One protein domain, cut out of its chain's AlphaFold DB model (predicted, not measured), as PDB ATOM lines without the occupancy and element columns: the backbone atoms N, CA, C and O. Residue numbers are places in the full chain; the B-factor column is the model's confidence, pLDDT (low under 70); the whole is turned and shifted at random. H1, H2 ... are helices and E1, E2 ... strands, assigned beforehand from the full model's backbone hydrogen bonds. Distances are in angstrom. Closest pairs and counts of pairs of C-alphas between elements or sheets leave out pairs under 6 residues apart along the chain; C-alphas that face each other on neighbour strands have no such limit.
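AT A GLANCE: This is residues 12 to 189 of the 204 residues of the protein "BetA protein" of Symbiodinium natans (UniProt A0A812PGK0). Little regular structure is here: long loops surround a small three-stranded sheet, short helices are scattered about it, and residues 12 to 46 fold back as a long looped arm. The printed part has 178 residues, 56 in named elements, ordered H1 H2 H3 E1 E2 H4 E3 H5; class and sheet, E1 E2 E3, are mixed. It is only just loose, close to compact, with radius of gyration of the C-alphas 19.4 A and spans 52 by 51 by 44 A.

HOW THE PARTS SIT: H1, residues 47 to 50, touches no helix. H2, 61 to 70, touches H3, 78 to 88, closest at C-alphas 61 and 78, 5.1 A, at a steep tilt of 50 degrees, opposite ways. E1, 89 to 93, is parallel to E2, 110 to 114; N 90 and O 110 are 2.8 A apart. E2 is antiparallel to E3, 151 to 154; N 152 and O 113 are 2.8 A apart. H4, 120 to 131, and H5, 176 to 180, touch no helix; no named helix is on the sheet. Every O i to N i+4 pair is within hydrogen-bond range in H2 and H5, 5 of 7 in H3, 7 of 8 in H4; H1 is too short.

IN THESE COORDINATES: Find H1 beginning at C-alpha 47, (53.911, -29.618, -9.313), and H5 ending at C-alpha 180, (60.320, -45.069, -15.253). H4 is 17.9 A long, H3 15.3 A, H2 14.0 A.

THE WHOLE: C-alphas 32 and 184, the farthest apart, are 57.2 A apart; the printed part has no cut. The links E1 to E2, H4 to E3 and E3 to H5 are long. Residues 12 to 22 and 155 to 178 have pLDDT under 70.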
ATOM      1  N   VAL A  12      59.986 -42.128  -2.876       39.28
ATOM      2  CA  VAL A  12      59.408 -40.815  -2.565       39.28
ATOM      3  C   VAL A  12      59.112 -40.705  -1.071       39.28
ATOM      4  O   VAL A  12      58.266 -41.424  -0.549       39.28
ATOM      5  N   CYS A  13      59.736 -39.745  -0.395       34.56
ATOM      6  CA  CYS A  13      59.222 -39.219   0.867       34.56
ATOM      7  C   CYS A  13      58.428 -37.933   0.572       34.56
ATOM      8  O   CYS A  13      58.761 -37.200  -0.359       34.56
ATOM      9  N   PHE A  14      57.387 -37.647   1.353       40.31
ATOM     10  CA  PHE A  14      56.698 -36.354   1.351       40.31
ATOM     11  C   PHE A  14      57.094 -35.606   2.629       40.31
ATOM     12  O   PHE A  14      57.026 -36.181   3.714       40.31
ATOM     13  N   GLU A  15      57.508 -34.342   2.522       39.81
ATOM     14  CA  GLU A  15      57.440 -33.431   3.671       39.81
ATOM     15  C   GLU A  15      55.963 -33.084   3.912       39.81
ATOM     16  O   GLU A  15      55.216 -32.852   2.957       39.81
ATOM     17  N   GLU A  16      55.521 -33.047   5.170       36.78
ATOM     18  CA  GLU A  16      54.190 -32.537   5.510       36.78
ATOM     19  C   GLU A  16      54.074 -31.065   5.064       36.78
ATOM     20  O   GLU A  16      54.732 -30.182   5.610       36.78
ATOM     21  N   GLY A  17      53.248 -30.807   4.042       48.16
ATOM     22  CA  GLY A  17      52.972 -29.467   3.509       48.16
ATOM     23  C   GLY A  17      52.896 -29.442   1.980       48.16
ATOM     24  O   GLY A  17      53.891 -29.222   1.298       48.16
ATOM     25  N   VAL A  18      51.696 -29.633   1.419       49.53
ATOM     26  CA  VAL A  18      51.454 -29.766  -0.040       49.53
ATOM     27  C   VAL A  18      51.577 -28.426  -0.805       49.53
ATOM     28  O   VAL A  18      51.556 -28.396  -2.038       49.53
ATOM     29  N   GLY A  19      51.758 -27.303  -0.098       50.22
ATOM     30  CA  GLY A  19      51.791 -25.956  -0.671       50.22
ATOM     31  C   GLY A  19      53.072 -25.184  -0.355       50.22
ATOM     32  O   GLY A  19      53.535 -25.158   0.783       50.22
ATOM     33  N   ASN A  20      53.616 -24.494  -1.362       54.44
ATOM     34  CA  ASN A  20      54.526 -23.371  -1.136       54.44
ATOM     35  C   ASN A  20      53.689 -22.090  -1.064       54.44
ATOM     36  O   ASN A  20      53.222 -21.605  -2.093       54.44
ATOM     37  N   PHE A  21      53.516 -21.540   0.136       60.41
ATOM     38  CA  PHE A  21      52.837 -20.262   0.335       60.41
ATOM     39  C   PHE A  21      53.854 -19.130   0.224       60.41
ATOM     40  O   PHE A  21      54.751 -18.995   1.058       60.41
ATOM     41  N   ARG A  22      53.736 -18.310  -0.821       66.44
ATOM     42  CA  ARG A  22      54.412 -17.013  -0.873       66.44
ATOM     43  C   ARG A  22      53.352 -15.935  -1.031       66.44
ATOM     44  O   ARG A  22      52.638 -15.914  -2.028       66.44
ATOM     45  N   GLY A  23      53.248 -15.070  -0.030       80.44
ATOM     46  CA  GLY A  23      52.412 -13.882  -0.109       80.44
ATOM     47  C   GLY A  23      53.035 -12.848  -1.044       80.44
ATOM     48  O   GLY A  23      54.262 -12.719  -1.119       80.44
ATOM     49  N   SER A  24      52.200 -12.086  -1.743       88.25
ATOM     50  CA  SER A  24      52.643 -10.846  -2.377       88.25
ATOM     51  C   SER A  24      53.129  -9.844  -1.317       88.25
ATOM     52  O   SER A  24      52.796  -9.939  -0.137       88.25
ATOM     53  N   THR A  25      53.840  -8.795  -1.726       90.44
ATOM     54  CA  THR A  25      53.889  -7.571  -0.903       90.44
ATOM     55  C   THR A  25      52.478  -6.960  -0.796       90.44
ATOM     56  O   THR A  25      51.603  -7.331  -1.589       90.44
ATOM     57  N   PRO A  26      52.198  -6.035   0.141       93.00
ATOM     58  CA  PRO A  26      50.925  -5.315   0.149       93.00
ATOM     59  C   PRO A  26      50.668  -4.627  -1.197       93.00
ATOM     60  O   PRO A  26      51.501  -3.868  -1.699       93.00
ATOM     61  N   GLN A  27      49.523  -4.917  -1.807       93.38
ATOM     62  CA  GLN A  27      49.188  -4.430  -3.139       93.38
ATOM     63  C   GLN A  27      48.399  -3.125  -3.036       93.38
ATOM     64  O   GLN A  27      47.221  -3.131  -2.693       93.38
ATOM     65  N   LYS A  28      49.023  -2.000  -3.404       93.06
ATOM     66  CA  LYS A  28      48.407  -0.655  -3.357       93.06
ATOM     67  C   LYS A  28      47.123  -0.501  -4.190       93.06
ATOM     68  O   LYS A  28      46.397   0.469  -4.027       93.06
ATOM     69  N   HIS A  29      46.888  -1.419  -5.128       93.62
ATOM     70  CA  HIS A  29      45.707  -1.440  -5.991       93.62
ATOM     71  C   HIS A  29      44.592  -2.353  -5.464       93.62
ATOM     72  O   HIS A  29      43.523  -2.404  -6.065       93.62
ATOM     73  N   LEU A  30      44.824  -3.076  -4.364       91.56
ATOM     74  CA  LEU A  30      43.857  -3.990  -3.768       91.56
ATOM     75  C   LEU A  30      43.479  -3.510  -2.371       91.56
ATOM     76  O   LEU A  30      44.189  -3.792  -1.408       91.56
ATOM     77  N   LEU A  31      42.320  -2.852  -2.295       86.94
ATOM     78  CA  LEU A  31      41.751  -2.222  -1.099       86.94
ATOM     79  C   LEU A  31      42.598  -1.058  -0.534       86.94
ATOM     80  O   LEU A  31      43.812  -1.016  -0.740       86.94
ATOM     81  N   PRO A  32      41.976  -0.087   0.164       82.81
ATOM     82  CA  PRO A  32      42.683   1.080   0.705       82.81
ATOM     83  C   PRO A  32      43.843   0.741   1.655       82.81
ATOM     84  O   PRO A  32      44.860   1.428   1.661       82.81
ATOM     85  N   GLU A  33      43.707  -0.323   2.442       88.75
ATOM     86  CA  GLU A  33      44.683  -0.789   3.433       88.75
ATOM     87  C   GLU A  33      45.820  -1.647   2.850       88.75
ATOM     88  O   GLU A  33      46.766  -1.972   3.564       88.75
ATOM     89  N   GLY A  34      45.761  -1.979   1.557       88.75
ATOM     90  CA  GLY A  34      46.741  -2.826   0.884       88.75
ATOM     91  C   GLY A  34      46.600  -4.301   1.263       88.75
ATOM     92  O   GLY A  34      47.066  -4.756   2.307       88.75
ATOM     93  N   ARG A  35      46.005  -5.092   0.370       92.44
ATOM     94  CA  ARG A  35      45.846  -6.539   0.558       92.44
ATOM     95  C   ARG A  35      47.124  -7.304   0.201       92.44
ATOM     96  O   ARG A  35      47.761  -7.026  -0.816       92.44
ATOM     97  N   ILE A  36      47.454  -8.310   1.008       89.81
ATOM     98  CA  ILE A  36      48.420  -9.364   0.671       89.81
ATOM     99  C   ILE A  36      47.656 -10.522   0.018       89.81
ATOM    100  O   ILE A  36      46.607 -10.933   0.518       89.81
ATOM    101  N   ILE A  37      48.154 -11.007  -1.119       89.50
ATOM    102  CA  ILE A  37      47.574 -12.140  -1.847       89.50
ATOM    103  C   ILE A  37      48.427 -13.374  -1.596       89.50
ATOM    104  O   ILE A  37      49.626 -13.356  -1.882       89.50
ATOM    105  N   ASP A  38      47.796 -14.448  -1.141       87.69
ATOM    106  CA  ASP A  38      48.429 -15.757  -1.077       87.69
ATOM    107  C   ASP A  38      48.509 -16.369  -2.478       87.69
ATOM    108  O   ASP A  38      47.509 -16.467  -3.191       87.69
ATOM    109  N   MET A  39      49.717 -16.758  -2.894       85.06
ATOM    110  CA  MET A  39      49.952 -17.421  -4.178       85.06
ATOM    111  C   MET A  39      50.284 -18.893  -3.950       85.06
ATOM    112  O   MET A  39      51.427 -19.250  -3.657       85.06
ATOM    113  N   GLU A  40      49.276 -19.749  -4.090       82.38
ATOM    114  CA  GLU A  40      49.412 -21.193  -3.909       82.38
ATOM    115  C   GLU A  40      50.081 -21.855  -5.122       82.38
ATOM    116  O   GLU A  40      49.772 -21.567  -6.283       82.38
ATOM    117  N   ARG A  41      51.028 -22.763  -4.860       83.31
ATOM    118  CA  ARG A  41      51.732 -23.551  -5.882       83.31
ATOM    119  C   ARG A  41      51.973 -24.966  -5.373       83.31
ATOM    120  O   ARG A  41      52.340 -25.144  -4.209       83.31
ATOM    121  N   GLY A  42      51.835 -25.956  -6.258       79.94
ATOM    122  CA  GLY A  42      52.116 -27.349  -5.913       79.94
ATOM    123  C   GLY A  42      53.604 -27.554  -5.633       79.94
ATOM    124  O   GLY A  42      54.435 -27.308  -6.510       79.94
ATOM    125  N   LYS A  43      53.936 -28.008  -4.418       80.19
ATOM    126  CA  LYS A  43      55.300 -28.386  -3.999       80.19
ATOM    127  C   LYS A  43      55.399 -29.911  -3.877       80.19
ATOM    128  O   LYS A  43      55.570 -30.461  -2.798       80.19
ATOM    129  N   THR A  44      55.234 -30.599  -4.999       76.12
ATOM    130  CA  THR A  44      55.259 -32.065  -5.087       76.12
ATOM    131  C   THR A  44      55.720 -32.490  -6.481       76.12
ATOM    132  O   THR A  44      55.834 -31.644  -7.373       76.12
ATOM    133  N   LEU A  45      55.982 -33.780  -6.699       75.81
ATOM    134  CA  LEU A  45      56.192 -34.284  -8.055       75.81
ATOM    135  C   LEU A  45      54.930 -34.047  -8.900       75.81
ATOM    136  O   LEU A  45      53.809 -34.193  -8.413       75.81
ATOM    137  N   GLY A  46      55.125 -33.602 -10.143       75.81
ATOM    138  CA  GLY A  46      54.049 -33.084 -10.993       75.81
ATOM    139  C   GLY A  46      53.712 -31.611 -10.737       75.81
ATOM    140  O   GLY A  46      53.122 -30.953 -11.583       75.81
ATOM    141  N   GLY A  47      54.147 -31.028  -9.618       80.19
ATOM    142  CA  GLY A  47      53.911 -29.618  -9.313       80.19
ATOM    143  C   GLY A  47      52.421 -29.296  -9.181       80.19
ATOM    144  O   GLY A  47      51.664 -30.031  -8.549       80.19
ATOM    145  N   SER A  48      51.988 -28.171  -9.757       81.81
ATOM    146  CA  SER A  48      50.596 -27.717  -9.641       81.81
ATOM    147  C   SER A  48      49.593 -28.619 -10.353       81.81
ATOM    148  O   SER A  48      48.428 -28.612  -9.978       81.81
ATOM    149  N   SER A  49      49.999 -29.405 -11.350       78.06
ATOM    150  CA  SER A  49      49.061 -30.292 -12.036       78.06
ATOM    151  C   SER A  49      48.585 -31.457 -11.156       78.06
ATOM    152  O   SER A  49      47.533 -32.019 -11.429       78.06
ATOM    153  N   THR A  50      49.274 -31.719 -10.037       75.06
ATOM    154  CA  THR A  50      48.851 -32.646  -8.971       75.06
ATOM    155  C   THR A  50      47.773 -32.054  -8.044       75.06
ATOM    156  O   THR A  50      47.159 -32.798  -7.283       75.06
ATOM    157  N   ILE A  51      47.497 -30.739  -8.109       74.19
ATOM    158  CA  ILE A  51      46.522 -30.040  -7.237       74.19
ATOM    159  C   ILE A  51      45.580 -29.048  -7.963       74.19
ATOM    160  O   ILE A  51      44.863 -28.299  -7.307       74.19
ATOM    161  N   ASN A  52      45.597 -28.983  -9.298       78.31
ATOM    162  CA  ASN A  52      44.796 -28.033 -10.081       78.31
ATOM    163  C   ASN A  52      43.301 -28.422 -10.214       78.31
ATOM    164  O   ASN A  52      42.822 -29.395  -9.647       78.31
ATOM    165  N   TYR A  53      42.539 -27.657 -10.998       83.06
ATOM    166  CA  TYR A  53      41.110 -27.913 -11.239       83.06
ATOM    167  C   TYR A  53      40.817 -28.901 -12.382       83.06
ATOM    168  O   TYR A  53      39.671 -28.992 -12.816       83.06
ATOM    169  N   ASN A  54      41.825 -29.606 -12.908       82.25
ATOM    170  CA  ASN A  54      41.700 -30.546 -14.031       82.25
ATOM    171  C   ASN A  54      41.031 -29.982 -15.294       82.25
ATOM    172  O   ASN A  54      40.500 -30.738 -16.095       82.25
ATOM    173  N   MET A  55      41.053 -28.670 -15.514       87.25
ATOM    174  CA  MET A  55      40.516 -28.100 -16.747       87.25
ATOM    175  C   MET A  55      41.549 -28.237 -17.868       87.25
ATOM    176  O   MET A  55      42.665 -27.727 -17.751       87.25
ATOM    177  N   TRP A  56      41.180 -28.902 -18.963       90.06
ATOM    178  CA  TRP A  56      41.981 -28.942 -20.184       90.06
ATOM    179  C   TRP A  56      41.615 -27.748 -21.066       90.06
ATOM    180  O   TRP A  56      40.600 -27.756 -21.766       90.06
ATOM    181  N   VAL A  57      42.416 -26.687 -20.979       91.62
ATOM    182  CA  VAL A  57      42.200 -25.413 -21.680       91.62
ATOM    183  C   VAL A  57      43.510 -24.966 -22.311       91.62
ATOM    184  O   VAL A  57      44.556 -24.992 -21.662       91.62
ATOM    185  N   ARG A  58      43.449 -24.563 -23.579       93.12
ATOM    186  CA  ARG A  58      44.578 -24.017 -24.337       93.12
ATOM    187  C   ARG A  58      44.508 -22.492 -24.399       93.12
ATOM    188  O   ARG A  58      43.456 -21.904 -24.166       93.12
ATOM    189  N   GLY A  59      45.641 -21.867 -24.716       92.75
ATOM    190  CA  GLY A  59      45.688 -20.439 -25.041       92.75
ATOM    191  C   GLY A  59      44.985 -20.132 -26.365       92.75
ATOM    192  O   GLY A  59      44.770 -21.037 -27.179       92.75
ATOM    193  N   ALA A  60      44.647 -18.861 -26.577       93.69
ATOM    194  CA  ALA A  60      44.053 -18.410 -27.829       93.69
ATOM    195  C   ALA A  60      45.100 -18.424 -28.955       93.69
ATOM    196  O   ALA A  60      46.258 -18.105 -28.677       93.69
ATOM    197  N   PRO A  61      44.738 -18.753 -30.210       94.25
ATOM    198  CA  PRO A  61      45.662 -18.654 -31.340       94.25
ATOM    199  C   PRO A  61      46.390 -17.309 -31.416       94.25
ATOM    200  O   PRO A  61      47.604 -17.258 -31.604       94.25
ATOM    201  N   GLU A  62      45.665 -16.225 -31.141       94.81
ATOM    202  CA  GLU A  62      46.180 -14.863 -31.189       94.81
ATOM    203  C   GLU A  62      47.264 -14.597 -30.138       94.81
ATOM    204  O   GLU A  62      48.135 -13.761 -30.370       94.81
ATOM    205  N   ASP A  63      47.255 -15.303 -29.000       95.19
ATOM    206  CA  ASP A  63      48.306 -15.166 -27.986       95.19
ATOM    207  C   ASP A  63      49.657 -15.664 -28.529       95.19
ATOM    208  O   ASP A  63      50.685 -15.014 -28.330       95.19
ATOM    209  N   PHE A  64      49.644 -16.785 -29.258       96.69
ATOM    210  CA  PHE A  64      50.826 -17.408 -29.868       96.69
ATOM    211  C   PHE A  64      51.325 -16.613 -31.075       96.69
ATOM    212  O   PHE A  64      52.509 -16.283 -31.167       96.69
ATOM    213  N   ASP A  65      50.410 -16.214 -31.959       97.19
ATOM    214  CA  ASP A  65      50.750 -15.389 -33.121       97.19
ATOM    215  C   ASP A  65      51.360 -14.053 -32.692       97.19
ATOM    216  O   ASP A  65      52.336 -13.587 -33.282       97.19
ATOM    217  N   ARG A  66      50.851 -13.469 -31.601       97.44
ATOM    218  CA  ARG A  66      51.423 -12.259 -31.016       97.44
ATOM    219  C   ARG A  66      52.821 -12.492 -30.449       97.44
ATOM    220  O   ARG A  66      53.670 -11.617 -30.583       97.44
ATOM    221  N   TRP A  67      53.098 -13.639 -29.827       97.56
ATOM    222  CA  TRP A  67      54.458 -13.970 -29.379       97.56
ATOM    223  C   TRP A  67      55.442 -14.020 -30.544       97.56
ATOM    224  O   TRP A  67      56.511 -13.407 -30.467       97.56
ATOM    225  N   ALA A  68      55.063 -14.691 -31.630       97.69
ATOM    226  CA  ALA A  68      55.888 -14.768 -32.826       97.69
ATOM    227  C   ALA A  68      56.096 -13.389 -33.474       97.69
ATOM    228  O   ALA A  68      57.230 -13.013 -33.764       97.69
ATOM    229  N   ALA A  69      55.025 -12.610 -33.647       97.38
ATOM    230  CA  ALA A  69      55.076 -11.342 -34.372       97.38
ATOM    231  C   ALA A  69      55.684 -10.180 -33.565       97.38
ATOM    232  O   ALA A  69      56.490  -9.417 -34.100       97.38
ATOM    233  N   ASP A  70      55.316 -10.037 -32.287       97.81
ATOM    234  CA  ASP A  70      55.615  -8.830 -31.502       97.81
ATOM    235  C   ASP A  70      56.813  -9.002 -30.557       97.81
ATOM    236  O   ASP A  70      57.442  -8.013 -30.171       97.81
ATOM    237  N   TYR A  71      57.121 -10.237 -30.147       96.62
ATOM    238  CA  TYR A  71      58.096 -10.517 -29.084       96.62
ATOM    239  C   TYR A  71      59.339 -11.278 -29.564       96.62
ATOM    240  O   TYR A  71      60.204 -11.609 -28.752       96.62
ATOM    241  N   GLY A  72      59.463 -11.517 -30.876       94.88
ATOM    242  CA  GLY A  72      60.614 -12.201 -31.473       94.88
ATOM    243  C   GLY A  72      60.696 -13.684 -31.104       94.88
ATOM    244  O   GLY A  72      61.787 -14.254 -31.073       94.88
ATOM    245  N   CYS A  73      59.562 -14.305 -30.772       97.25
ATOM    246  CA  CYS A  73      59.482 -15.730 -30.477       97.25
ATOM    247  C   CYS A  73      59.274 -16.531 -31.771       97.25
ATOM    248  O   CYS A  73      58.216 -17.123 -31.981       97.25
ATOM    249  N   ASP A  74      60.277 -16.547 -32.649       97.06
ATOM    250  CA  ASP A  74      60.225 -17.324 -33.893       97.06
ATOM    251  C   ASP A  74      59.922 -18.808 -33.600       97.06
ATOM    252  O   ASP A  74      60.513 -19.412 -32.699       97.06
ATOM    253  N   GLY A  75      58.987 -19.400 -34.353       97.00
ATOM    254  CA  GLY A  75      58.526 -20.777 -34.140       97.00
ATOM    255  C   GLY A  75      57.482 -20.948 -33.026       97.00
ATOM    256  O   GLY A  75      57.218 -22.077 -32.617       97.00
ATOM    257  N   TRP A  76      56.914 -19.853 -32.508       97.75
ATOM    258  CA  TRP A  76      55.833 -19.872 -31.514       97.75
ATOM    259  C   TRP A  76      54.487 -19.391 -32.059       97.75
ATOM    260  O   TRP A  76      53.600 -19.119 -31.252       97.75
ATOM    261  N   SER A  77      54.310 -19.280 -33.382       98.00
ATOM    262  CA  SER A  77      52.984 -18.984 -33.942       98.00
ATOM    263  C   SER A  77      52.008 -20.112 -33.603       98.00
ATOM    264  O   SER A  77      52.428 -21.231 -33.281       98.00
ATOM    265  N   TYR A  78      50.699 -19.859 -33.677       96.88
ATOM    266  CA  TYR A  78      49.726 -20.910 -33.378       96.88
ATOM    267  C   TYR A  78      49.890 -22.120 -34.304       96.88
ATOM    268  O   TYR A  78      49.771 -23.264 -33.861       96.88
ATOM    269  N   GLU A  79      50.212 -21.871 -35.574       96.94
ATOM    270  CA  GLU A  79      50.498 -22.916 -36.555       96.94
ATOM    271  C   GLU A  79      51.695 -23.784 -36.135       96.94
ATOM    272  O   GLU A  79      51.621 -25.010 -36.244       96.94
ATOM    273  N   ASP A  80      52.749 -23.180 -35.576       98.06
ATOM    274  CA  ASP A  80      53.944 -23.898 -35.119       98.06
ATOM    275  C   ASP A  80      53.680 -24.745 -33.865       98.06
ATOM    276  O   ASP A  80      54.181 -25.866 -33.738       98.06
ATOM    277  N   VAL A  81      52.878 -24.238 -32.920       97.19
ATOM    278  CA  VAL A  81      52.615 -24.941 -31.650       97.19
ATOM    279  C   VAL A  81      51.478 -25.961 -31.743       97.19
ATOM    280  O   VAL A  81      51.428 -26.906 -30.946       97.19
ATOM    281  N   LEU A  82      50.568 -25.826 -32.713       97.31
ATOM    282  CA  LEU A  82      49.409 -26.709 -32.858       97.31
ATOM    283  C   LEU A  82      49.783 -28.202 -32.982       97.31
ATOM    284  O   LEU A  82      49.163 -29.017 -32.287       97.31
ATOM    285  N   PRO A  83      50.798 -28.611 -33.771       97.25
ATOM    286  CA  PRO A  83      51.260 -29.998 -33.805       97.25
ATOM    287  C   PRO A  83      51.663 -30.534 -32.428       97.25
ATOM    288  O   PRO A  83      51.389 -31.694 -32.121       97.25
ATOM    289  N   HIS A  84      52.255 -29.698 -31.570       96.38
ATOM    290  CA  HIS A  84      52.646 -30.087 -30.216       96.38
ATOM    291  C   HIS A  84      51.434 -30.269 -29.300       96.38
ATOM    292  O   HIS A  84      51.361 -31.265 -28.579       96.38
ATOM    293  N   PHE A  85      50.442 -29.376 -29.375       95.50
ATOM    294  CA  PHE A  85      49.190 -29.563 -28.636       95.50
ATOM    295  C   PHE A  85      48.470 -30.846 -29.040       95.50
ATOM    296  O   PHE A  85      47.996 -31.585 -28.177       95.50
ATOM    297  N   ARG A  86      48.442 -31.149 -30.341       95.44
ATOM    298  CA  ARG A  86      47.865 -32.394 -30.861       95.44
ATOM    299  C   ARG A  86      48.673 -33.627 -30.459       95.44
ATOM    300  O   ARG A  86      48.086 -34.668 -30.195       95.44
ATOM    301  N   ALA A  87      49.997 -33.531 -30.386       93.38
ATOM    302  CA  ALA A  87      50.847 -34.657 -30.002       93.38
ATOM    303  C   ALA A  87      50.706 -35.048 -28.521       93.38
ATOM    304  O   ALA A  87      50.914 -36.209 -28.175       93.38
ATOM    305  N   ILE A  88      50.372 -34.098 -27.640       90.06
ATOM    306  CA  ILE A  88      50.258 -34.354 -26.196       90.06
ATOM    307  C   ILE A  88      48.937 -35.043 -25.841       90.06
ATOM    308  O   ILE A  88      48.887 -35.827 -24.892       90.06
ATOM    309  N   GLU A  89      47.870 -34.792 -26.592       89.81
ATOM    310  CA  GLU A  89      46.526 -35.215 -26.207       89.81
ATOM    311  C   GLU A  89      45.944 -36.349 -27.058       89.81
ATOM    312  O   GLU A  89      46.246 -36.526 -28.240       89.81
ATOM    313  N   LYS A  90      45.013 -37.066 -26.442       89.94
ATOM    314  CA  LYS A  90      44.091 -38.003 -27.064       89.94
ATOM    315  C   LYS A  90      42.678 -37.613 -26.644       89.94
ATOM    316  O   LYS A  90      42.270 -37.873 -25.516       89.94
ATOM    317  N   MET A  91      41.942 -36.946 -27.525       90.62
ATOM    318  CA  MET A  91      40.546 -36.597 -27.283       90.62
ATOM    319  C   MET A  91      39.676 -37.852 -27.435       90.62
ATOM    320  O   MET A  91      39.486 -38.347 -28.541       90.62
ATOM    321  N   GLU A  92      39.145 -38.363 -26.324       85.88
ATOM    322  CA  GLU A  92      38.305 -39.575 -26.277       85.88
ATOM    323  C   GLU A  92      36.867 -39.313 -26.770       85.88
ATOM    324  O   GLU A  92      36.098 -40.242 -27.003       85.88
ATOM    325  N   GLY A  93      36.506 -38.038 -26.951       73.00
ATOM    326  CA  GLY A  93      35.204 -37.587 -27.442       73.00
ATOM    327  C   GLY A  93      34.448 -36.717 -26.438       73.00
ATOM    328  O   GLY A  93      34.817 -36.587 -25.270       73.00
ATOM    329  N   SER A  94      33.389 -36.073 -26.924       75.31
ATOM    330  CA  SER A  94      32.444 -35.303 -26.116       75.31
ATOM    331  C   SER A  94      31.037 -35.503 -26.688       75.31
ATOM    332  O   SER A  94      30.816 -35.219 -27.865       75.31
ATOM    333  N   PRO A  95      30.069 -35.998 -25.902       70.88
ATOM    334  CA  PRO A  95      28.671 -36.029 -26.314       70.88
ATOM    335  C   PRO A  95      28.038 -34.627 -26.309       70.88
ATOM    336  O   PRO A  95      27.010 -34.426 -26.954       70.88
ATOM    337  N   GLY A  96      28.621 -33.664 -25.585       79.06
ATOM    338  CA  GLY A  96      28.091 -32.315 -25.417       79.06
ATOM    339  C   GLY A  96      28.447 -31.320 -26.523       79.06
ATOM    340  O   GLY A  96      27.792 -30.276 -26.589       79.06
ATOM    341  N   PHE A  97      29.444 -31.591 -27.372       86.12
ATOM    342  CA  PHE A  97      29.835 -30.711 -28.482       86.12
ATOM    343  C   PHE A  97      30.651 -31.435 -29.567       86.12
ATOM    344  O   PHE A  97      31.293 -32.454 -29.326       86.12
ATOM    345  N   SER A  98      30.658 -30.881 -30.783       87.88
ATOM    346  CA  SER A  98      31.479 -31.393 -31.885       87.88
ATOM    347  C   SER A  98      32.945 -30.995 -31.734       87.88
ATOM    348  O   SER A  98      33.250 -29.832 -31.459       87.88
ATOM    349  N   VAL A  99      33.838 -31.938 -32.016       90.12
ATOM    350  CA  VAL A  99      35.289 -31.751 -32.010       90.12
ATOM    351  C   VAL A  99      35.822 -31.649 -33.442       90.12
ATOM    352  O   VAL A  99      35.459 -32.455 -34.296       90.12
ATOM    353  N   ASP A 100      36.712 -30.686 -33.699       91.62
ATOM    354  CA  ASP A 100      37.425 -30.562 -34.976       91.62
ATOM    355  C   ASP A 100      38.797 -31.256 -34.905       91.62
ATOM    356  O   ASP A 100      39.710 -30.817 -34.198       91.62
ATOM    357  N   ALA A 101      38.958 -32.331 -35.681       91.44
ATOM    358  CA  ALA A 101      40.177 -33.141 -35.733       91.44
ATOM    359  C   ALA A 101      41.416 -32.376 -36.238       91.44
ATOM    360  O   ALA A 101      42.546 -32.818 -36.032       91.44
ATOM    361  N   ARG A 102      41.249 -31.207 -36.876       94.50
ATOM    362  CA  ARG A 102      42.381 -30.335 -37.239       94.50
ATOM    363  C   ARG A 102      43.060 -29.746 -36.009       94.50
ATOM    364  O   ARG A 102      44.266 -29.512 -36.052       94.50
ATOM    365  N   TYR A 103      42.298 -29.536 -34.935       94.25
ATOM    366  CA  TYR A 103      42.764 -28.890 -33.713       94.25
ATOM    367  C   TYR A 103      43.059 -29.888 -32.596       94.25
ATOM    368  O   TYR A 103      43.896 -29.609 -31.736       94.25
ATOM    369  N   ARG A 104      42.414 -31.060 -32.596       94.06
ATOM    370  CA  ARG A 104      42.597 -32.058 -31.539       94.06
ATOM    371  C   ARG A 104      43.564 -33.186 -31.901       94.06
ATOM    372  O   ARG A 104      43.797 -33.506 -33.066       94.06
ATOM    373  N   GLY A 105      44.187 -33.734 -30.869       94.00
ATOM    374  CA  GLY A 105      45.010 -34.935 -30.921       94.00
ATOM    375  C   GLY A 105      44.187 -36.193 -30.667       94.00
ATOM    376  O   GLY A 105      43.213 -36.163 -29.919       94.00
ATOM    377  N   GLU A 106      44.590 -37.305 -31.276       92.56
ATOM    378  CA  GLU A 106      43.874 -38.592 -31.197       92.56
ATOM    379  C   GLU A 106      44.746 -39.725 -30.631       92.56
ATOM    380  O   GLU A 106      44.268 -40.833 -30.402       92.56
ATOM    381  N   ALA A 107      46.036 -39.463 -30.402       90.00
ATOM    382  CA  ALA A 107      47.021 -40.498 -30.079       90.00
ATOM    383  C   ALA A 107      48.039 -40.076 -29.009       90.00
ATOM    384  O   ALA A 107      48.966 -40.831 -28.716       90.00
ATOM    385  N   GLY A 108      47.896 -38.877 -28.444       87.38
ATOM    386  CA  GLY A 108      48.809 -38.377 -27.430       87.38
ATOM    387  C   GLY A 108      48.686 -39.110 -26.090       87.38
ATOM    388  O   GLY A 108      47.684 -39.773 -25.812       87.38
ATOM    389  N   PRO A 109      49.707 -38.994 -25.228       81.69
ATOM    390  CA  PRO A 109      49.763 -39.698 -23.948       81.69
ATOM    391  C   PRO A 109      48.735 -39.217 -22.913       81.69
ATOM    392  O   PRO A 109      48.556 -39.879 -21.893       81.69
ATOM    393  N   VAL A 110      48.090 -38.065 -23.122       84.06
ATOM    394  CA  VAL A 110      47.084 -37.515 -22.204       84.06
ATOM    395  C   VAL A 110      45.693 -37.726 -22.786       84.06
ATOM    396  O   VAL A 110      45.281 -36.999 -23.687       84.06
ATOM    397  N   ALA A 111      44.952 -38.699 -22.256       86.44
ATOM    398  CA  ALA A 111      43.536 -38.855 -22.575       86.44
ATOM    399  C   ALA A 111      42.749 -37.640 -22.058       86.44
ATOM    400  O   ALA A 111      42.970 -37.194 -20.934       86.44
ATOM    401  N   VAL A 112      41.844 -37.095 -22.866       87.81
ATOM    402  CA  VAL A 112      41.013 -35.928 -22.544       87.81
ATOM    403  C   VAL A 112      39.575 -36.225 -22.943       87.81
ATOM    404  O   VAL A 112      39.330 -36.700 -24.049       87.81
ATOM    405  N   ALA A 113      38.620 -35.908 -22.075       87.25
ATOM    406  CA  ALA A 113      37.196 -35.986 -22.397       87.25
ATOM    407  C   ALA A 113      36.415 -34.870 -21.710       87.25
ATOM    408  O   ALA A 113      36.909 -34.227 -20.783       87.25
ATOM    409  N   GLU A 114      35.176 -34.658 -22.144       87.44
ATOM    410  CA  GLU A 114      34.219 -33.862 -21.376       87.44
ATOM    411  C   GLU A 114      33.964 -34.493 -19.994       87.44
ATOM    412  O   GLU A 114      34.036 -35.712 -19.811       87.44
ATOM    413  N   VAL A 115      33.696 -33.656 -18.988       83.81
ATOM    414  CA  VAL A 115      33.370 -34.124 -17.639       83.81
ATOM    415  C   VAL A 115      32.136 -35.023 -17.671       83.81
ATOM    416  O   VAL A 115      31.052 -34.601 -18.075       83.81
ATOM    417  N   HIS A 116      32.292 -36.255 -17.179       78.31
ATOM    418  CA  HIS A 116      31.222 -37.241 -17.115       78.31
ATOM    419  C   HIS A 116      31.087 -37.877 -15.719       78.31
ATOM    420  O   HIS A 116      32.097 -38.289 -15.144       78.31
ATOM    421  N   PRO A 117      29.857 -37.994 -15.177       82.06
ATOM    422  CA  PRO A 117      28.604 -37.477 -15.741       82.06
ATOM    423  C   PRO A 117      28.595 -35.941 -15.801       82.06
ATOM    424  O   PRO A 117      29.172 -35.282 -14.938       82.06
ATOM    425  N   VAL A 118      27.946 -35.375 -16.825       83.62
ATOM    426  CA  VAL A 118      27.830 -33.916 -16.968       83.62
ATOM    427  C   VAL A 118      26.996 -33.383 -15.793       83.62
ATOM    428  O   VAL A 118      25.867 -33.847 -15.598       83.62
ATOM    429  N   PRO A 119      27.507 -32.437 -14.981       86.81
ATOM    430  CA  PRO A 119      26.729 -31.872 -13.886       86.81
ATOM    431  C   PRO A 119      25.458 -31.185 -14.398       86.81
ATOM    432  O   PRO A 119      25.501 -30.427 -15.363       86.81
ATOM    433  N   ALA A 120      24.334 -31.363 -13.697       85.75
ATOM    434  CA  ALA A 120      23.021 -30.862 -14.133       85.75
ATOM    435  C   ALA A 120      22.946 -29.333 -14.354       85.75
ATOM    436  O   ALA A 120      22.037 -28.839 -15.020       85.75
ATOM    437  N   GLY A 121      23.871 -28.565 -13.769       91.62
ATOM    438  CA  GLY A 121      23.969 -27.119 -13.977       91.62
ATOM    439  C   GLY A 121      24.595 -26.716 -15.315       91.62
ATOM    440  O   GLY A 121      24.353 -25.598 -15.762       91.62
ATOM    441  N   VAL A 122      25.360 -27.603 -15.962       90.94
ATOM    442  CA  VAL A 122      26.107 -27.286 -17.190       90.94
ATOM    443  C   VAL A 122      25.158 -26.982 -18.339       90.94
ATOM    444  O   VAL A 122      25.289 -25.928 -18.946       90.94
ATOM    445  N   ASP A 123      24.145 -27.815 -18.584       89.75
ATOM    446  CA  ASP A 123      23.201 -27.560 -19.681       89.75
ATOM    447  C   ASP A 123      22.435 -26.243 -19.496       89.75
ATOM    448  O   ASP A 123      22.211 -25.512 -20.457       89.75
ATOM    449  N   LYS A 124      22.084 -25.892 -18.249       93.19
ATOM    450  CA  LYS A 124      21.441 -24.604 -17.942       93.19
ATOM    451  C   LYS A 124      22.379 -23.427 -18.194       93.19
ATOM    452  O   LYS A 124      21.936 -22.399 -18.697       93.19
ATOM    453  N   PHE A 125      23.652 -23.572 -17.834       94.56
ATOM    454  CA  PHE A 125      24.672 -22.559 -18.082       94.56
ATOM    455  C   PHE A 125      24.904 -22.366 -19.586       94.56
ATOM    456  O   PHE A 125      24.848 -21.237 -20.063       94.56
ATOM    457  N   LEU A 126      25.069 -23.457 -20.339       92.81
ATOM    458  CA  LEU A 126      25.257 -23.410 -21.790       92.81
ATOM    459  C   LEU A 126      24.051 -22.784 -22.497       92.81
ATOM    460  O   LEU A 126      24.241 -21.874 -23.297       92.81
ATOM    461  N   ALA A 127      22.825 -23.166 -22.124       93.62
ATOM    462  CA  ALA A 127      21.614 -22.557 -22.673       93.62
ATOM    463  C   ALA A 127      21.529 -21.045 -22.382       93.62
ATOM    464  O   ALA A 127      21.087 -20.265 -23.225       93.62
ATOM    465  N   ALA A 128      21.978 -20.604 -21.199       96.12
ATOM    466  CA  ALA A 128      22.043 -19.183 -20.871       96.12
ATOM    467  C   ALA A 128      23.090 -18.448 -21.728       96.12
ATOM    468  O   ALA A 128      22.808 -17.360 -22.232       96.12
ATOM    469  N   CYS A 129      24.262 -19.046 -21.954       95.81
ATOM    470  CA  CYS A 129      25.280 -18.505 -22.856       95.81
ATOM    471  C   CYS A 129      24.774 -18.404 -24.305       95.81
ATOM    472  O   CYS A 129      24.942 -17.365 -24.945       95.81
ATOM    473  N   GLU A 130      24.102 -19.438 -24.810       95.31
ATOM    474  CA  GLU A 130      23.496 -19.430 -26.147       95.31
ATOM    475  C   GLU A 130      22.432 -18.329 -26.279       95.31
ATOM    476  O   GLU A 130      22.370 -17.645 -27.301       95.31
ATOM    477  N   SER A 131      21.651 -18.073 -25.221       97.19
ATOM    478  CA  SER A 131      20.628 -17.013 -25.217       97.19
ATOM    479  C   SER A 131      21.188 -15.593 -25.387       97.19
ATOM    480  O   SER A 131      20.459 -14.697 -25.809       97.19
ATOM    481  N   VAL A 132      22.480 -15.390 -25.093       96.81
ATOM    482  CA  VAL A 132      23.194 -14.118 -25.297       96.81
ATOM    483  C   VAL A 132      24.113 -14.143 -26.525       96.81
ATOM    484  O   VAL A 132      24.906 -13.224 -26.718       96.81
ATOM    485  N   GLY A 133      23.989 -15.170 -27.373       95.06
ATOM    486  CA  GLY A 133      24.682 -15.268 -28.659       95.06
ATOM    487  C   GLY A 133      25.999 -16.046 -28.642       95.06
ATOM    488  O   GLY A 133      26.700 -16.038 -29.652       95.06
ATOM    489  N   ALA A 134      26.356 -16.718 -27.542       94.31
ATOM    490  CA  ALA A 134      27.514 -17.609 -27.543       94.31
ATOM    491  C   ALA A 134      27.228 -18.871 -28.371       94.31
ATOM    492  O   ALA A 134      26.119 -19.402 -28.356       94.31
ATOM    493  N   GLN A 135      28.240 -19.378 -29.071       92.31
ATOM    494  CA  GLN A 135      28.109 -20.595 -29.866       92.31
ATOM    495  C   GLN A 135      28.541 -21.811 -29.051       92.31
ATOM    496  O   GLN A 135      29.640 -21.832 -28.500       92.31
ATOM    497  N   ARG A 136      27.712 -22.856 -29.016       91.44
ATOM    498  CA  ARG A 136      28.114 -24.136 -28.432       91.44
ATOM    499  C   ARG A 136      29.141 -24.842 -29.321       91.44
ATOM    500  O   ARG A 136      28.910 -25.011 -30.518       91.44
ATOM    501  N   GLY A 137      30.267 -25.266 -28.752       91.25
ATOM    502  CA  GLY A 137      31.355 -25.901 -29.502       91.25
ATOM    503  C   GLY A 137      32.626 -26.097 -28.678       91.25
ATOM    504  O   GLY A 137      32.740 -25.573 -27.574       91.25
ATOM    505  N   ASP A 138      33.596 -26.835 -29.222       92.00
ATOM    506  CA  ASP A 138      34.902 -27.012 -28.577       92.00
ATOM    507  C   ASP A 138      35.616 -25.656 -28.430       92.00
ATOM    508  O   ASP A 138      35.920 -24.996 -29.430       92.00
ATOM    509  N   TYR A 139      35.887 -25.248 -27.189       92.25
ATOM    510  CA  TYR A 139      36.628 -24.024 -26.865       92.25
ATOM    511  C   TYR A 139      38.142 -24.160 -27.110       92.25
ATOM    512  O   TYR A 139      38.855 -23.162 -27.121       92.25
ATOM    513  N   ASN A 140      38.641 -25.383 -27.329       93.81
ATOM    514  CA  ASN A 140      40.010 -25.662 -27.778       93.81
ATOM    515  C   ASN A 140      40.100 -25.866 -29.307       93.81
ATOM    516  O   ASN A 140      41.127 -26.341 -29.803       93.81
ATOM    517  N   GLY A 141      39.013 -25.577 -30.033       90.38
ATOM    518  CA  GLY A 141      38.920 -25.659 -31.489       90.38
ATOM    519  C   GLY A 141      39.410 -24.381 -32.196       90.38
ATOM    520  O   GLY A 141      40.317 -23.716 -31.701       90.38
ATOM    521  N   PRO A 142      38.823 -24.006 -33.349       85.44
ATOM    522  CA  PRO A 142      39.279 -22.860 -34.146       85.44
ATOM    523  C   PRO A 142      39.082 -21.493 -33.478       85.44
ATOM    524  O   PRO A 142      39.666 -20.516 -33.930       85.44
ATOM    525  N   THR A 143      38.231 -21.399 -32.455       87.25
ATOM    526  CA  THR A 143      37.968 -20.161 -31.717       87.25
ATOM    527  C   THR A 143      37.773 -20.455 -30.236       87.25
ATOM    528  O   THR A 143      37.132 -21.441 -29.865       87.25
ATOM    529  N   ILE A 144      38.275 -19.552 -29.396       89.25
ATOM    530  CA  ILE A 144      38.130 -19.606 -27.938       89.25
ATOM    531  C   ILE A 144      36.772 -19.100 -27.438       89.25
ATOM    532  O   ILE A 144      36.461 -19.225 -26.257       89.25
ATOM    533  N   THR A 145      35.955 -18.503 -28.310       90.62
ATOM    534  CA  THR A 145      34.658 -17.920 -27.923       90.62
ATOM    535  C   THR A 145      33.538 -18.949 -27.829       90.62
ATOM    536  O   THR A 145      32.420 -18.603 -27.446       90.62
ATOM    537  N   ASN A 146      33.805 -20.196 -28.221       91.38
ATOM    538  CA  ASN A 146      32.835 -21.267 -28.075       91.38
ATOM    539  C   ASN A 146      32.595 -21.580 -26.595       91.38
ATOM    540  O   ASN A 146      33.503 -21.516 -25.768       91.38
ATOM    541  N   VAL A 147      31.369 -21.981 -26.275       91.31
ATOM    542  CA  VAL A 147      31.001 -22.496 -24.956       91.31
ATOM    543  C   VAL A 147      30.767 -23.999 -25.034       91.31
ATOM    544  O   VAL A 147      30.100 -24.503 -25.934       91.31
ATOM    545  N   ALA A 148      31.304 -24.736 -24.076       88.38
ATOM    546  CA  ALA A 148      31.139 -26.181 -23.991       88.38
ATOM    547  C   ALA A 148      31.165 -26.632 -22.532       88.38
ATOM    548  O   ALA A 148      31.522 -25.866 -21.631       88.38
ATOM    549  N   GLY A 149      30.787 -27.890 -22.300       83.88
ATOM    550  CA  GLY A 149      31.112 -28.548 -21.044       83.88
ATOM    551  C   GLY A 149      32.627 -28.578 -20.836       83.88
ATOM    552  O   GLY A 149      33.409 -28.577 -21.786       83.88
ATOM    553  N   CYS A 150      33.052 -28.577 -19.575       85.69
ATOM    554  CA  CYS A 150      34.470 -28.624 -19.236       85.69
ATOM    555  C   CYS A 150      35.093 -29.930 -19.751       85.69
ATOM    556  O   CYS A 150      34.525 -31.001 -19.534       85.69
ATOM    557  N   THR A 151      36.260 -29.851 -20.392       87.50
ATOM    558  CA  THR A 151      37.092 -31.030 -20.665       87.50
ATOM    559  C   THR A 151      38.166 -31.191 -19.604       87.50
ATOM    560  O   THR A 151      38.679 -30.210 -19.070       87.50
ATOM    561  N   GLN A 152      38.502 -32.440 -19.300       85.38
ATOM    562  CA  GLN A 152      39.448 -32.811 -18.255       85.38
ATOM    563  C   GLN A 152      40.374 -33.940 -18.715       85.38
ATOM    564  O   GLN A 152      39.957 -34.776 -19.526       85.38
ATOM    565  N   PRO A 153      41.615 -33.994 -18.200       84.50
ATOM    566  CA  PRO A 153      42.481 -35.137 -18.403       84.50
ATOM    567  C   PRO A 153      41.933 -36.367 -17.671       84.50
ATOM    568  O   PRO A 153      41.416 -36.290 -16.552       84.50
ATOM    569  N   LEU A 154      42.086 -37.516 -18.315       72.88
ATOM    570  CA  LEU A 154      41.706 -38.821 -17.806       72.88
ATOM    571  C   LEU A 154      42.942 -39.699 -17.599       72.88
ATOM    572  O   LEU A 154      43.967 -39.528 -18.263       72.88
ATOM    573  N   SER A 155      42.842 -40.678 -16.699       64.00
ATOM    574  CA  SER A 155      43.803 -41.774 -16.654       64.00
ATOM    575  C   SER A 155      43.734 -42.535 -17.969       64.00
ATOM    576  O   SER A 155      42.650 -42.868 -18.452       64.00
ATOM    577  N   SER A 156      44.891 -42.870 -18.532       53.06
ATOM    578  CA  SER A 156      44.952 -43.643 -19.776       53.06
ATOM    579  C   SER A 156      44.489 -45.100 -19.613       53.06
ATOM    580  O   SER A 156      44.270 -45.773 -20.613       53.06
ATOM    581  N   LEU A 157      44.339 -45.590 -18.372       53.22
ATOM    582  CA  LEU A 157      43.882 -46.949 -18.044       53.22
ATOM    583  C   LEU A 157      42.387 -47.037 -17.735       53.22
ATOM    584  O   LEU A 157      41.695 -47.905 -18.256       53.22
ATOM    585  N   GLU A 158      41.901 -46.182 -16.832       56.12
ATOM    586  CA  GLU A 158      40.543 -46.293 -16.283       56.12
ATOM    587  C   GLU A 158      39.587 -45.249 -16.865       56.12
ATOM    588  O   GLU A 158      38.404 -45.263 -16.528       56.12
ATOM    589  N   LEU A 159      40.094 -44.323 -17.694       60.38
ATOM    590  CA  LEU A 159      39.349 -43.173 -18.210       60.38
ATOM    591  C   LEU A 159      38.644 -42.384 -17.090       60.38
ATOM    592  O   LEU A 159      37.549 -41.851 -17.263       60.38
ATOM    593  N   ARG A 160      39.280 -42.320 -15.915       59.88
ATOM    594  CA  ARG A 160      38.804 -41.552 -14.756       59.88
ATOM    595  C   ARG A 160      39.532 -40.218 -14.667       59.88
ATOM    596  O   ARG A 160      40.690 -40.171 -15.065       59.88
ATOM    597  N   PRO A 161      38.918 -39.161 -14.110       57.34
ATOM    598  CA  PRO A 161      39.600 -37.886 -13.912       57.34
ATOM    599  C   PRO A 161      40.895 -38.079 -13.121       57.34
ATOM    600  O   PRO A 161      40.875 -38.703 -12.057       57.34
ATOM    601  N   VAL A 162      42.011 -37.547 -13.622       63.47
ATOM    602  CA  VAL A 162      43.294 -37.590 -12.906       63.47
ATOM    603  C   VAL A 162      43.980 -36.243 -12.889       63.47
ATOM    604  O   VAL A 162      43.999 -35.516 -13.876       63.47
ATOM    605  N   MET A 163      44.635 -35.980 -11.766       59.62
ATOM    606  CA  MET A 163      45.590 -34.894 -11.632       59.62
ATOM    607  C   MET A 163      46.855 -35.273 -12.410       59.62
ATOM    608  O   MET A 163      47.549 -36.232 -12.052       59.62
ATOM    609  N   LEU A 164      47.151 -34.561 -13.496       54.56
ATOM    610  CA  LEU A 164      48.328 -34.837 -14.319       54.56
ATOM    611  C   LEU A 164      49.589 -34.666 -13.448       54.56
ATOM    612  O   LEU A 164      49.788 -33.619 -12.854       54.56
ATOM    613  N   GLY A 165      50.444 -35.679 -13.322       49.09
ATOM    614  CA  GLY A 165      51.670 -35.582 -12.513       49.09
ATOM    615  C   GLY A 165      51.583 -36.127 -11.083       49.09
ATOM    616  O   GLY A 165      52.623 -36.234 -10.432       49.09
ATOM    617  N   ALA A 166      50.412 -36.584 -10.626       46.44
ATOM    618  CA  ALA A 166      50.391 -37.570  -9.552       46.44
ATOM    619  C   ALA A 166      51.083 -38.845 -10.064       46.44
ATOM    620  O   ALA A 166      50.759 -39.334 -11.149       46.44
ATOM    621  N   VAL A 167      52.040 -39.382  -9.304       40.47
ATOM    622  CA  VAL A 167      52.551 -40.740  -9.527       40.47
ATOM    623  C   VAL A 167      51.380 -41.685  -9.292       40.47
ATOM    624  O   VAL A 167      51.099 -42.065  -8.160       40.47
ATOM    625  N   CYS A 168      50.634 -42.011 -10.343       37.12
ATOM    626  CA  CYS A 168      49.670 -43.091 -10.286       37.12
ATOM    627  C   CYS A 168      50.471 -44.407 -10.264       37.12
ATOM    628  O   CYS A 168      51.259 -44.629 -11.187       37.12
ATOM    629  N   PRO A 169      50.319 -45.272  -9.243       35.62
ATOM    630  CA  PRO A 169      51.171 -46.451  -9.054       35.62
ATOM    631  C   PRO A 169      51.035 -47.564 -10.105       35.62
ATOM    632  O   PRO A 169      51.679 -48.595  -9.960       35.62
ATOM    633  N   ALA A 170      50.198 -47.406 -11.129       34.16
ATOM    634  CA  ALA A 170      49.986 -48.430 -12.144       34.16
ATOM    635  C   ALA A 170      49.844 -47.785 -13.524       34.16
ATOM    636  O   ALA A 170      49.016 -46.893 -13.701       34.16
ATOM    637  N   ASP A 171      50.703 -48.205 -14.453       38.22
ATOM    638  CA  ASP A 171      50.564 -48.315 -15.916       38.22
ATOM    639  C   ASP A 171      49.685 -47.284 -16.656       38.22
ATOM    640  O   ASP A 171      49.039 -47.603 -17.644       38.22
ATOM    641  N   GLY A 172      49.629 -46.037 -16.200       44.50
ATOM    642  CA  GLY A 172      48.781 -45.004 -16.805       44.50
ATOM    643  C   GLY A 172      49.234 -43.577 -16.523       44.50
ATOM    644  O   GLY A 172      48.476 -42.622 -16.695       44.50
ATOM    645  N   CYS A 173      50.473 -43.427 -16.053       54.41
ATOM    646  CA  CYS A 173      51.110 -42.131 -15.893       54.41
ATOM    647  C   CYS A 173      51.576 -41.599 -17.247       54.41
ATOM    648  O   CYS A 173      52.361 -42.249 -17.939       54.41
ATOM    649  N   SER A 174      51.198 -40.365 -17.573       55.97
ATOM    650  CA  SER A 174      51.864 -39.645 -18.654       55.97
ATOM    651  C   SER A 174      53.318 -39.325 -18.254       55.97
ATOM    652  O   SER A 174      53.618 -39.040 -17.091       55.97
ATOM    653  N   HIS A 175      54.234 -39.365 -19.221       69.00
ATOM    654  CA  HIS A 175      55.631 -38.937 -19.070       69.00
ATOM    655  C   HIS A 175      56.458 -39.767 -18.065       69.00
ATOM    656  O   HIS A 175      56.811 -40.905 -18.360       69.00
ATOM    657  N   VAL A 176      56.824 -39.209 -16.902       69.06
ATOM    658  CA  VAL A 176      57.867 -39.766 -16.014       69.06
ATOM    659  C   VAL A 176      57.507 -41.157 -15.495       69.06
ATOM    660  O   VAL A 176      58.344 -42.051 -15.564       69.06
ATOM    661  N   GLY A 177      56.272 -41.360 -15.023       66.06
ATOM    662  CA  GLY A 177      55.842 -42.670 -14.523       66.06
ATOM    663  C   GLY A 177      55.802 -43.732 -15.625       66.06
ATOM    664  O   GLY A 177      56.284 -44.838 -15.415       66.06
ATOM    665  N   GLY A 178      55.326 -43.380 -16.826       66.75
ATOM    666  CA  GLY A 178      55.317 -44.294 -17.974       66.75
ATOM    667  C   GLY A 178      56.720 -44.658 -18.476       66.75
ATOM    668  O   GLY A 178      56.932 -45.764 -18.963       66.75
ATOM    669  N   LEU A 179      57.692 -43.754 -18.326       72.38
ATOM    670  CA  LEU A 179      59.083 -43.970 -18.739       72.38
ATOM    671  C   LEU A 179      59.949 -44.634 -17.662       72.38
ATOM    672  O   LEU A 179      61.020 -45.141 -17.993       72.38
ATOM    673  N   TRP A 180      59.512 -44.640 -16.399       73.00
ATOM    674  CA  TRP A 180      60.320 -45.069 -15.253       73.00
ATOM    675  C   TRP A 180      60.877 -46.485 -15.402       73.00
ATOM    676  O   TRP A 180      62.059 -46.721 -15.152       73.00
ATOM    677  N   ASP A 181      60.047 -47.414 -15.869       70.44
ATOM    678  CA  ASP A 181      60.460 -48.800 -16.089       70.44
ATOM    679  C   ASP A 181      61.066 -49.040 -17.481       70.44
ATOM    680  O   ASP A 181      61.725 -50.054 -17.699       70.44
ATOM    681  N   GLN A 182      60.901 -48.093 -18.408       77.56
ATOM    682  CA  GLN A 182      61.350 -48.214 -19.800       77.56
ATOM    683  C   GLN A 182      62.729 -47.591 -20.052       77.56
ATOM    684  O   GLN A 182      63.403 -47.961 -21.014       77.56
ATOM    685  N   VAL A 183      63.163 -46.641 -19.214       79.25
ATOM    686  CA  VAL A 183      64.381 -45.847 -19.436       79.25
ATOM    687  C   VAL A 183      65.377 -46.060 -18.288       79.25
ATOM    688  O   VAL A 183      65.339 -45.339 -17.293       79.25
ATOM    689  N   PRO A 184      66.355 -46.978 -18.429       78.56
ATOM    690  CA  PRO A 184      67.307 -47.318 -17.362       78.56
ATOM    691  C   PRO A 184      68.206 -46.166 -16.892       78.56
ATOM    692  O   PRO A 184      68.877 -46.282 -15.871       78.56
ATOM    693  N   ARG A 185      68.280 -45.076 -17.666       83.25
ATOM    694  CA  ARG A 185      69.111 -43.894 -17.375       83.25
ATOM    695  C   ARG A 185      68.309 -42.733 -16.784       83.25
ATOM    696  O   ARG A 185      68.880 -41.671 -16.560       83.25
ATOM    697  N   LEU A 186      67.007 -42.909 -16.565       79.06
ATOM    698  CA  LEU A 186      66.175 -41.901 -15.926       79.06
ATOM    699  C   LEU A 186      66.432 -41.923 -14.415       79.06
ATOM    700  O   LEU A 186      66.298 -42.957 -13.767       79.06
ATOM    701  N   ALA A 187      66.793 -40.770 -13.859       79.25
ATOM    702  CA  ALA A 187      66.898 -40.568 -12.423       79.25
ATOM    703  C   ALA A 187      65.839 -39.556 -11.984       79.25
ATOM    704  O   ALA A 187      65.672 -38.514 -12.619       79.25
ATOM    705  N   LEU A 188      65.145 -39.861 -10.889       74.81
ATOM    706  CA  LEU A 188      64.197 -38.958 -10.254       74.81
ATOM    707  C   LEU A 188      64.720 -38.593  -8.867       74.81
ATOM    708  O   LEU A 188      64.964 -39.472  -8.044       74.81
ATOM    709  N   ILE A 189      64.905 -37.297  -8.632       78.56
ATOM    710  CA  ILE A 189      65.349 -36.748  -7.351       78.56
ATOM    711  C   ILE A 189      64.223 -35.851  -6.843       78.56
ATOM    712  O   ILE A 189      63.913 -34.828  -7.450       78.56
TER     713      ILE A 189